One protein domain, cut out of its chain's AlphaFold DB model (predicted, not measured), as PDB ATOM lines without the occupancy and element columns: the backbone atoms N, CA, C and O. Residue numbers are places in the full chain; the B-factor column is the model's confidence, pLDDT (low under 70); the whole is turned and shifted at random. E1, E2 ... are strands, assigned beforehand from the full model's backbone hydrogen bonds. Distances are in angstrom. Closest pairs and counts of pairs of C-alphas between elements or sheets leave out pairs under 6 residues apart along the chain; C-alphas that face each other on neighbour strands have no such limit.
ATOM      1  N   LYS A   8      16.500  58.394 -26.801       85.69
ATOM      2  CA  LYS A   8      15.356  59.045 -27.461       85.69
ATOM      3  C   LYS A   8      15.782  60.098 -28.486       85.69
ATOM      4  O   LYS A   8      15.004  60.383 -29.389       85.69
ATOM      5  N   ASP A   9      16.999  60.623 -28.365       86.94
ATOM      6  CA  ASP A   9      17.556  61.618 -29.289       86.94
ATOM      7  C   ASP A   9      18.114  60.964 -30.564       86.94
ATOM      8  O   ASP A   9      18.436  61.648 -31.533       86.94
ATOM      9  N   CYS A  10      18.232  59.632 -30.562       87.50
ATOM     10  CA  CYS A  10      18.746  58.845 -31.669       87.50
ATOM     11  C   CYS A  10      17.619  58.166 -32.460       87.50
ATOM     12  O   CYS A  10      16.620  57.743 -31.860       87.50
ATOM     13  N   PRO A  11      17.809  57.962 -33.783       87.69
ATOM     14  CA  PRO A  11      16.930  57.131 -34.600       87.69
ATOM     15  C   PRO A  11      16.638  55.785 -33.943       87.69
ATOM     16  O   PRO A  11      17.464  55.255 -33.202       87.69
ATOM     17  N   GLU A  12      15.469  55.214 -34.231       86.31
ATOM     18  CA  GLU A  12      14.943  54.037 -33.531       86.31
ATOM     19  C   GLU A  12      15.932  52.862 -33.462       86.31
ATOM     20  O   GLU A  12      15.995  52.190 -32.438       86.31
ATOM     21  N   THR A  13      16.729  52.639 -34.509       89.75
ATOM     22  CA  THR A  13      17.735  51.564 -34.625       89.75
ATOM     23  C   THR A  13      19.109  51.926 -34.062       89.75
ATOM     24  O   THR A  13      20.052  51.152 -34.211       89.75
ATOM     25  N   GLN A  14      19.248  53.083 -33.418       90.31
ATOM     26  CA  GLN A  14      20.494  53.584 -32.845       90.31
ATOM     27  C   GLN A  14      20.371  53.779 -31.325       90.31
ATOM     28  O   GLN A  14      19.277  53.960 -30.797       90.31
ATOM     29  N   LYS A  15      21.493  53.735 -30.608       88.69
ATOM     30  CA  LYS A  15      21.639  54.037 -29.183       88.69
ATOM     31  C   LYS A  15      22.604  55.189 -28.984       88.69
ATOM     32  O   LYS A  15      23.589  55.322 -29.714       88.69
ATOM     33  N   CYS A  16      22.325  55.988 -27.968       89.81
ATOM     34  CA  CYS A  16      23.213  57.040 -27.535       89.81
ATOM     35  C   CYS A  16      24.351  56.435 -26.718       89.81
ATOM     36  O   CYS A  16      24.131  55.882 -25.641       89.81
ATOM     37  N   VAL A  17      25.572  56.537 -27.230       90.19
ATOM     38  CA  VAL A  17      26.759  55.988 -26.577       90.19
ATOM     39  C   VAL A  17      27.791  57.074 -26.336       90.19
ATOM     40  O   VAL A  17      27.959  57.992 -27.139       90.19
ATOM     41  N   GLU A  18      28.492  56.954 -25.219       89.38
ATOM     42  CA  GLU A  18      29.578  57.845 -24.840       89.38
ATOM     43  C   GLU A  18      30.891  57.408 -25.496       89.38
ATOM     44  O   GLU A  18      31.186  56.214 -25.613       89.38
ATOM     45  N   ASN A  19      31.659  58.377 -25.984       83.31
ATOM     46  CA  ASN A  19      32.922  58.148 -26.662       83.31
ATOM     47  C   ASN A  19      33.877  59.303 -26.353       83.31
ATOM     48  O   ASN A  19      33.733  60.363 -26.947       83.31
ATOM     49  N   TYR A  20      34.838  59.102 -25.445       73.62
ATOM     50  CA  TYR A  20      35.870  60.092 -25.086       73.62
ATOM     51  C   TYR A  20      35.303  61.524 -24.916       73.62
ATOM     52  O   TYR A  20      35.627  62.419 -25.694       73.62
ATOM     53  N   ASP A  21      34.408  61.704 -23.937       82.50
ATOM     54  CA  ASP A  21      33.775  62.974 -23.516       82.50
ATOM     55  C   ASP A  21      32.685  63.575 -24.424       82.50
ATOM     56  O   ASP A  21      32.146  64.645 -24.131       82.50
ATOM     57  N   TRP A  22      32.276  62.890 -25.494       84.56
ATOM     58  CA  TRP A  22      31.087  63.270 -26.264       84.56
ATOM     59  C   TRP A  22      30.177  62.070 -26.515       84.56
ATOM     60  O   TRP A  22      30.610  60.923 -26.622       84.56
ATOM     61  N   LYS A  23      28.873  62.335 -26.598       89.19
ATOM     62  CA  LYS A  23      27.853  61.318 -26.855       89.19
ATOM     63  C   LYS A  23      27.413  61.345 -28.309       89.19
ATOM     64  O   LYS A  23      27.202  62.417 -28.879       89.19
ATOM     65  N   THR A  24      27.237  60.171 -28.902       91.25
ATOM     66  CA  THR A  24      26.822  60.022 -30.300       91.25
ATOM     67  C   THR A  24      25.894  58.842 -30.500       91.25
ATOM     68  O   THR A  24      25.928  57.879 -29.739       91.25
ATOM     69  N   CYS A  25      25.073  58.906 -31.543       89.06
ATOM     70  CA  CYS A  25      24.221  57.797 -31.926       89.06
ATOM     71  C   CYS A  25      25.038  56.742 -32.687       89.06
ATOM     72  O   CYS A  25      25.654  57.040 -33.710       89.06
ATOM     73  N   LYS A  26      25.048  55.503 -32.190       91.44
ATOM     74  CA  LYS A  26      25.584  54.319 -32.888       91.44
ATOM     75  C   LYS A  26      24.481  53.294 -33.085       91.44
ATOM     76  O   LYS A  26      23.484  53.356 -32.383       91.44
ATOM     77  N   CYS A  27      24.640  52.343 -34.003       93.38
ATOM     78  CA  CYS A  27      23.667  51.260 -34.152       93.38
ATOM     79  C   CYS A  27      23.386  50.563 -32.815       93.38
ATOM     80  O   CYS A  27      24.287  50.360 -31.999       93.38
ATOM     81  N   ALA A  28      22.117  50.236 -32.592       93.00
ATOM     82  CA  ALA A  28      21.667  49.511 -31.421       93.00
ATOM     83  C   ALA A  28      22.308  48.120 -31.357       93.00
ATOM     84  O   ALA A  28      22.725  47.564 -32.373       93.00
ATOM     85  N   ASP A  29      22.365  47.548 -30.154       93.12
ATOM     86  CA  ASP A  29      23.080  46.294 -29.931       93.12
ATOM     87  C   ASP A  29      22.602  45.180 -30.869       93.12
ATOM     88  O   ASP A  29      21.411  44.864 -30.953       93.12
ATOM     89  N   GLY A  30      23.566  44.580 -31.562       91.62
ATOM     90  CA  GLY A  30      23.337  43.523 -32.538       91.62
ATOM     91  C   GLY A  30      23.040  43.991 -33.958       91.62
ATOM     92  O   GLY A  30      22.889  43.130 -34.823       91.62
ATOM     93  N   LEU A  31      22.998  45.301 -34.218       94.50
ATOM     94  CA  LEU A  31      22.870  45.869 -35.559       94.50
ATOM     95  C   LEU A  31      24.193  46.455 -36.080       94.50
ATOM     96  O   LEU A  31      25.005  46.972 -35.314       94.50
ATOM     97  N   SER A  32      24.379  46.423 -37.398       92.31
ATOM     98  CA  SER A  32      25.460  47.111 -38.115       92.31
ATOM     99  C   SER A  32      25.032  47.520 -39.526       92.31
ATOM    100  O   SER A  32      23.875  47.354 -39.908       92.31
ATOM    101  N   GLY A  33      25.970  48.054 -40.308       87.88
ATOM    102  CA  GLY A  33      25.692  48.679 -41.597       87.88
ATOM    103  C   GLY A  33      25.671  50.197 -41.480       87.88
ATOM    104  O   GLY A  33      25.762  50.744 -40.380       87.88
ATOM    105  N   ASN A  34      25.602  50.871 -42.624       83.50
ATOM    106  CA  ASN A  34      25.585  52.334 -42.654       83.50
ATOM    107  C   ASN A  34      24.253  52.879 -42.117       83.50
ATOM    108  O   ASN A  34      24.245  53.928 -41.480       83.50
ATOM    109  N   ASP A  35      23.172  52.112 -42.293       84.38
ATOM    110  CA  ASP A  35      21.814  52.457 -41.873       84.38
ATOM    111  C   ASP A  35      21.311  51.536 -40.742       84.38
ATOM    112  O   ASP A  35      20.119  51.499 -40.426       84.38
ATOM    113  N   CYS A  36      22.221  50.798 -40.092       91.00
ATOM    114  CA  CYS A  36      21.919  49.814 -39.046       91.00
ATOM    115  C   CYS A  36      20.960  48.695 -39.502       91.00
ATOM    116  O   CYS A  36      20.185  48.155 -38.712       91.00
ATOM    117  N   GLU A  37      21.001  48.345 -40.784       88.69
ATOM    118  CA  GLU A  37      20.101  47.396 -41.436       88.69
ATOM    119  C   GLU A  37      20.502  45.922 -41.246       88.69
ATOM    120  O   GLU A  37      19.702  45.009 -41.465       88.69
ATOM    121  N   LYS A  38      21.749  45.659 -40.841       92.44
ATOM    122  CA  LYS A  38      22.294  44.301 -40.724       92.44
ATOM    123  C   LYS A  38      22.139  43.785 -39.308       92.44
ATOM    124  O   LYS A  38      22.710  44.335 -38.378       92.44
ATOM    125  N   ASN A  39      21.447  42.663 -39.157       92.50
ATOM    126  CA  ASN A  39      21.296  41.990 -37.874       92.50
ATOM    127  C   ASN A  39      22.452  41.008 -37.627       92.50
ATOM    128  O   ASN A  39      22.387  39.839 -38.008       92.50
ATOM    129  N   ASP A  40      23.535  41.490 -37.026       94.38
ATOM    130  CA  ASP A  40      24.754  40.714 -36.799       94.38
ATOM    131  C   ASP A  40      24.590  39.633 -35.739       94.38
ATOM    132  O   ASP A  40      25.187  38.562 -35.852       94.38
ATOM    133  N   TRP A  41      23.759  39.870 -34.723       94.81
ATOM    134  CA  TRP A  41      23.568  38.894 -33.654       94.81
ATOM    135  C   TRP A  41      22.797  37.649 -34.096       94.81
ATOM    136  O   TRP A  41      23.004  36.601 -33.489       94.81
ATOM    137  N   CYS A  42      21.984  37.714 -35.153       92.69
ATOM    138  CA  CYS A  42      21.283  36.541 -35.691       92.69
ATOM    139  C   CYS A  42      22.081  35.744 -36.742       92.69
ATOM    140  O   CYS A  42      21.605  34.707 -37.203       92.69
ATOM    141  N   LYS A  43      23.269  36.209 -37.156       92.31
ATOM    142  CA  LYS A  43      24.122  35.506 -38.138       92.31
ATOM    143  C   LYS A  43      24.837  34.312 -37.502       92.31
ATOM    144  O   LYS A  43      24.900  34.205 -36.284       92.31
ATOM    145  N   GLU A  44      25.450  33.450 -38.317       87.69
ATOM    146  CA  GLU A  44      26.155  32.231 -37.863       87.69
ATOM    147  C   GLU A  44      27.290  32.478 -36.852       87.69
ATOM    148  O   GLU A  44      27.615  31.606 -36.050       87.69
ATOM    149  N   THR A  45      27.895  33.666 -36.857       89.94
ATOM    150  CA  THR A  45      28.928  34.075 -35.887       89.94
ATOM    151  C   THR A  45      28.375  34.942 -34.754       89.94
ATOM    152  O   THR A  45      29.114  35.336 -33.854       89.94
ATOM    153  N   GLY A  46      27.083  35.259 -34.804       90.69
ATOM    154  CA  GLY A  46      26.403  36.159 -33.889       90.69
ATOM    155  C   GLY A  46      26.011  35.509 -32.565       90.69
ATOM    156  O   GLY A  46      25.939  34.288 -32.420       90.69
ATOM    157  N   LYS A  47      25.703  36.366 -31.587       91.94
ATOM    158  CA  LYS A  47      25.294  35.990 -30.225       91.94
ATOM    159  C   LYS A  47      24.098  35.026 -30.180       91.94
ATOM    160  O   LYS A  47      24.049  34.171 -29.305       91.94
ATOM    161  N   PHE A  48      23.146  35.178 -31.096       93.25
ATOM    162  CA  PHE A  48      21.878  34.447 -31.153       93.25
ATOM    163  C   PHE A  48      21.782  33.530 -32.382       93.25
ATOM    164  O   PHE A  48      20.683  33.235 -32.849       93.25
ATOM    165  N   LYS A  49      22.918  33.047 -32.900       89.75
ATOM    166  CA  LYS A  49      22.985  32.177 -34.088       89.75
ATOM    167  C   LYS A  49      22.087  30.931 -34.033       89.75
ATOM    168  O   LYS A  49      21.597  30.483 -35.068       89.75
ATOM    169  N   ASP A  50      21.859  30.395 -32.832       87.69
ATOM    170  CA  ASP A  50      21.066  29.181 -32.587       87.69
ATOM    171  C   ASP A  50      19.577  29.494 -32.332       87.69
ATOM    172  O   ASP A  50      18.762  28.593 -32.126       87.69
ATOM    173  N   CYS A  51      19.197  30.776 -32.344       90.25
ATOM    174  CA  CYS A  51      17.834  31.247 -32.125       90.25
ATOM    175  C   CYS A  51      17.061  31.391 -33.442       90.25
ATOM    176  O   CYS A  51      16.697  32.489 -33.870       90.25
ATOM    177  N   LYS A  52      16.851  30.264 -34.117       85.31
ATOM    178  CA  LYS A  52      16.168  30.192 -35.412       85.31
ATOM    179  C   LYS A  52      15.368  28.893 -35.530       85.31
ATOM    180  O   LYS A  52      15.748  27.878 -34.948       85.31
ATOM    181  N   GLY A  53      14.274  28.928 -36.292       81.94
ATOM    182  CA  GLY A  53      13.416  27.766 -36.542       81.94
ATOM    183  C   GLY A  53      12.731  27.249 -35.274       81.94
ATOM    184  O   GLY A  53      12.110  28.016 -34.543       81.94
ATOM    185  N   GLU A  54      12.867  25.951 -35.002       79.62
ATOM    186  CA  GLU A  54      12.217  25.257 -33.875       79.62
ATOM    187  C   GLU A  54      12.677  25.743 -32.489       79.62
ATOM    188  O   GLU A  54      11.999  25.530 -31.485       79.62
ATOM    189  N   ASN A  55      13.822  26.425 -32.416       81.88
ATOM    190  CA  ASN A  55      14.352  26.950 -31.161       81.88
ATOM    191  C   ASN A  55      13.750  28.311 -30.793       81.88
ATOM    192  O   ASN A  55      13.601  28.623 -29.610       81.88
ATOM    193  N   GLY A  56      13.393  29.126 -31.785       89.75
ATOM    194  CA  GLY A  56      12.909  30.481 -31.566       89.75
ATOM    195  C   GLY A  56      13.102  31.394 -32.770       89.75
ATOM    196  O   GLY A  56      13.425  30.961 -33.878       89.75
ATOM    197  N   ARG A  57      12.909  32.688 -32.525       93.69
ATOM    198  CA  ARG A  57      13.006  33.764 -33.506       93.69
ATOM    199  C   ARG A  57      13.990  34.824 -33.025       93.69
ATOM    200  O   ARG A  57      13.863  35.328 -31.911       93.69
ATOM    201  N   CYS A  58      14.934  35.179 -33.887       94.19
ATOM    202  CA  CYS A  58      15.903  36.236 -33.646       94.19
ATOM    203  C   CYS A  58      15.565  37.465 -34.499       94.19
ATOM    204  O   CYS A  58      15.508  37.373 -35.726       94.19
ATOM    205  N   GLU A  59      15.306  38.609 -33.863       94.00
ATOM    206  CA  GLU A  59      14.891  39.839 -34.550       94.00
ATOM    207  C   GLU A  59      15.185  41.103 -33.737       94.00
ATOM    208  O   GLU A  59      15.473  41.041 -32.545       94.00
ATOM    209  N   TYR A  60      15.112  42.268 -34.381       93.25
ATOM    210  CA  TYR A  60      15.214  43.548 -33.685       93.25
ATOM    211  C   TYR A  60      13.934  43.853 -32.895       93.25
ATOM    212  O   TYR A  60      12.841  43.875 -33.460       93.25
ATOM    213  N   SER A  61      14.072  44.138 -31.600       92.50
ATOM    214  CA  SER A  61      12.987  44.614 -30.743       92.50
ATOM    215  C   SER A  61      13.094  46.119 -30.548       92.50
ATOM    216  O   SER A  61      14.074  46.619 -29.993       92.50
ATOM    217  N   LYS A  62      12.039  46.831 -30.948       89.00
ATOM    218  CA  LYS A  62      11.892  48.277 -30.743       89.00
ATOM    219  C   LYS A  62      11.812  48.637 -29.258       89.00
ATOM    220  O   LYS A  62      12.461  49.573 -28.814       89.00
ATOM    221  N   GLU A  63      11.075  47.845 -28.481       89.75
ATOM    222  CA  GLU A  63      10.902  48.028 -27.035       89.75
ATOM    223  C   GLU A  63      12.234  47.913 -26.282       89.75
ATOM    224  O   GLU A  63      12.583  48.777 -25.483       89.75
ATOM    225  N   LYS A  64      13.014  46.867 -26.579       90.00
ATOM    226  CA  LYS A  64      14.319  46.623 -25.944       90.00
ATOM    227  C   LYS A  64      15.474  47.349 -26.636       90.00
ATOM    228  O   LYS A  64      16.623  47.172 -26.225       90.00
ATOM    229  N   ARG A  65      15.185  48.091 -27.714       90.31
ATOM    230  CA  ARG A  65      16.148  48.724 -28.632       90.31
ATOM    231  C   ARG A  65      17.381  47.859 -28.877       90.31
ATOM    232  O   ARG A  65      18.505  48.282 -28.639       90.31
ATOM    233  N   SER A  66      17.189  46.599 -29.234       93.06
ATOM    234  CA  SER A  66      18.287  45.653 -29.460       93.06
ATOM    235  C   SER A  66      17.797  44.459 -30.257       93.06
ATOM    236  O   SER A  66      16.597  44.173 -30.303       93.06
ATOM    237  N   VAL A  67      18.725  43.742 -30.883       93.94
ATOM    238  CA  VAL A  67      18.423  42.406 -31.390       93.94
ATOM    239  C   VAL A  67      18.178  41.485 -30.205       93.94
ATOM    240  O   VAL A  67      18.970  41.435 -29.267       93.94
ATOM    241  N   VAL A  68      17.076  40.746 -30.254       94.56
ATOM    242  CA  VAL A  68      16.652  39.820 -29.210       94.56
ATOM    243  C   VAL A  68      16.381  38.445 -29.796       94.56
ATOM    244  O   VAL A  68      16.059  38.294 -30.972       94.56
ATOM    245  N   CYS A  69      16.490  37.442 -28.934       94.19
ATOM    246  CA  CYS A  69      16.055  36.087 -29.208       94.19
ATOM    247  C   CYS A  69      14.794  35.783 -28.392       94.19
ATOM    248  O   CYS A  69      14.824  35.830 -27.159       94.19
ATOM    249  N   THR A  70      13.706  35.454 -29.083       93.19
ATOM    250  CA  THR A  70      12.440  35.018 -28.491       93.19
ATOM    251  C   THR A  70      12.301  33.517 -28.694       93.19
ATOM    252  O   THR A  70      12.245  33.044 -29.827       93.19
ATOM    253  N   CYS A  71      12.269  32.753 -27.607       90.31
ATOM    254  CA  CYS A  71      12.227  31.295 -27.686       90.31
ATOM    255  C   CYS A  71      10.842  30.756 -28.038       90.31
ATOM    256  O   CYS A  71       9.824  31.360 -27.698       90.31
ATOM    257  N   ALA A  72      10.825  29.602 -28.706       86.06
ATOM    258  CA  ALA A  72       9.601  28.850 -28.954       86.06
ATOM    259  C   ALA A  72       8.965  28.359 -27.636       86.06
ATOM    260  O   ALA A  72       9.622  28.297 -26.592       86.06
ATOM    261  N   THR A  73       7.682  27.998 -27.684       79.81
ATOM    262  CA  THR A  73       6.924  27.487 -26.531       79.81
ATOM    263  C   THR A  73       7.662  26.342 -25.830       79.81
ATOM    264  O   THR A  73       8.170  25.435 -26.483       79.81
ATOM    265  N   GLY A  74       7.734  26.386 -24.495       71.56
ATOM    266  CA  GLY A  74       8.445  25.386 -23.681       71.56
ATOM    267  C   GLY A  74       9.963  25.595 -23.578       71.56
ATOM    268  O   GLY A  74      10.629  24.915 -22.796       71.56
ATOM    269  N   LYS A  75      10.524  26.571 -24.302       82.94
ATOM    270  CA  LYS A  75      11.942  26.932 -24.232       82.94
ATOM    271  C   LYS A  75      12.130  28.305 -23.594       82.94
ATOM    272  O   LYS A  75      11.285  29.192 -23.697       82.94
ATOM    273  N   LYS A  76      13.279  28.510 -22.952       86.38
ATOM    274  CA  LYS A  76      13.716  29.822 -22.452       86.38
ATOM    275  C   LYS A  76      15.135  30.113 -22.942       86.38
ATOM    276  O   LYS A  76      15.909  29.198 -23.231       86.38
ATOM    277  N   LEU A  77      15.482  31.397 -23.019       87.44
ATOM    278  CA  LEU A  77      16.812  31.838 -23.432       87.44
ATOM    279  C   LEU A  77      17.809  31.582 -22.302       87.44
ATOM    280  O   LEU A  77      17.687  32.161 -21.222       87.44
ATOM    281  N   HIS A  78      18.793  30.721 -22.543       85.81
ATOM    282  CA  HIS A  78      19.804  30.413 -21.542       85.81
ATOM    283  C   HIS A  78      20.719  31.634 -21.316       85.81
ATOM    284  O   HIS A  78      21.334  32.104 -22.277       85.81
ATOM    285  N   PRO A  79      20.890  32.126 -20.073       81.25
ATOM    286  CA  PRO A  79      21.502  33.434 -19.806       81.25
ATOM    287  C   PRO A  79      22.975  33.530 -20.226       81.25
ATOM    288  O   PRO A  79      23.440  34.601 -20.597       81.25
ATOM    289  N   LYS A  80      23.711  32.411 -20.183       82.94
ATOM    290  CA  LYS A  80      25.133  32.351 -20.573       82.94
ATOM    291  C   LYS A  80      25.340  31.996 -22.047       82.94
ATOM    292  O   LYS A  80      26.079  32.661 -22.757       82.94
ATOM    293  N   GLU A  81      24.675  30.940 -22.507       85.38
ATOM    294  CA  GLU A  81      24.849  30.397 -23.857       85.38
ATOM    295  C   GLU A  81      24.067  31.145 -24.941       85.38
ATOM    296  O   GLU A  81      24.300  30.882 -26.113       85.38
ATOM    297  N   ASN A  82      23.150  32.055 -24.583       87.50
ATOM    298  CA  ASN A  82      22.355  32.844 -25.532       87.50
ATOM    299  C   ASN A  82      21.614  31.999 -26.585       87.50
ATOM    300  O   ASN A  82      21.368  32.441 -27.703       87.50
ATOM    301  N   LYS A  83      21.212  30.783 -26.211       87.50
ATOM    302  CA  LYS A  83      20.404  29.894 -27.047       87.50
ATOM    303  C   LYS A  83      19.161  29.431 -26.306       87.50
ATOM    304  O   LYS A  83      19.163  29.342 -25.075       87.50
ATOM    305  N   CYS A  84      18.107  29.145 -27.056       88.25
ATOM    306  CA  CYS A  84      16.873  28.618 -26.499       88.25
ATOM    307  C   CYS A  84      17.058  27.155 -26.116       88.25
ATOM    308  O   CYS A  84      17.465  26.335 -26.936       88.25
ATOM    309  N   LYS A  85      16.771  26.842 -24.858       85.50
ATOM    310  CA  LYS A  85      16.808  25.479 -24.330       85.50
ATOM    311  C   LYS A  85      15.496  25.153 -23.662       85.50
ATOM    312  O   LYS A  85      14.817  26.055 -23.166       85.50
ATOM    313  N   ASP A  86      15.205  23.862 -23.587       81.81
ATOM    314  CA  ASP A  86      14.116  23.372 -22.760       81.81
ATOM    315  C   ASP A  86      14.345  23.819 -21.321       81.81
ATOM    316  O   ASP A  86      15.432  23.669 -20.734       81.81
ATOM    317  N   ALA A  87      13.307  24.441 -20.789       86.31
ATOM    318  CA  ALA A  87      13.315  25.012 -19.469       86.31
ATOM    319  C   ALA A  87      12.036  24.609 -18.766       86.31
ATOM    320  O   ALA A  87      10.967  24.549 -19.364       86.31
TER     321      ALA A  87
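Overview. This is residues 8 to 87 of the 309 residues of the protein "EGF-like domain-containing protein" of Araneus ventricosus (UniProt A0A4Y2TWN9). A rod with little regular structure holds three antiparallel hairpins in a row, E3-E4 in the middle, E1-E2 at one end, E5-E6 at the other. The printed part has 80 residues, no named helix and six strands, E1 to E6 in order, 30 residues in all; the class is all strand. It is only just loose, close to compact, with radius of gyration of the C-alphas 14.1 A and spans 44 by 20 by 20 A.

Along the chain. Find C-alpha 56 at (12.909, 30.481, -31.566); E3 runs to residue 61, 14.2 A. E4 is residues 66 to 71, 15.7 A; E1 14 to 19, 14.6 A; E2 22 to 27, 16.2 A; E5 75 to 77; E6 84 to 86, ending at (14.116, 23.372, -22.760).

Arrangement. In hairpin E3-E4, at 156 degrees, N 59 and O 68 are within hydrogen-bond range, 3.0 A. In E5-E6, N 76 and O 85 are, 2.9 A. The closest C-alphas of E4 and E6, Cys 71 and Cys 84, are 5.5 A apart. In E1-E2, apart from the other strands, look at N 17 and O 24, 2.9 A.

Size, cuts and confidence. The farthest C-alphas, Asp 21 and Gly 74, are 45.3 A apart. The printed part has no cut; E2 to E3 is a long link, 28 residues. The mean pLDDT of the printed part, the model's own confidence, is 88.5, and no printed residue has a pLDDT under 70.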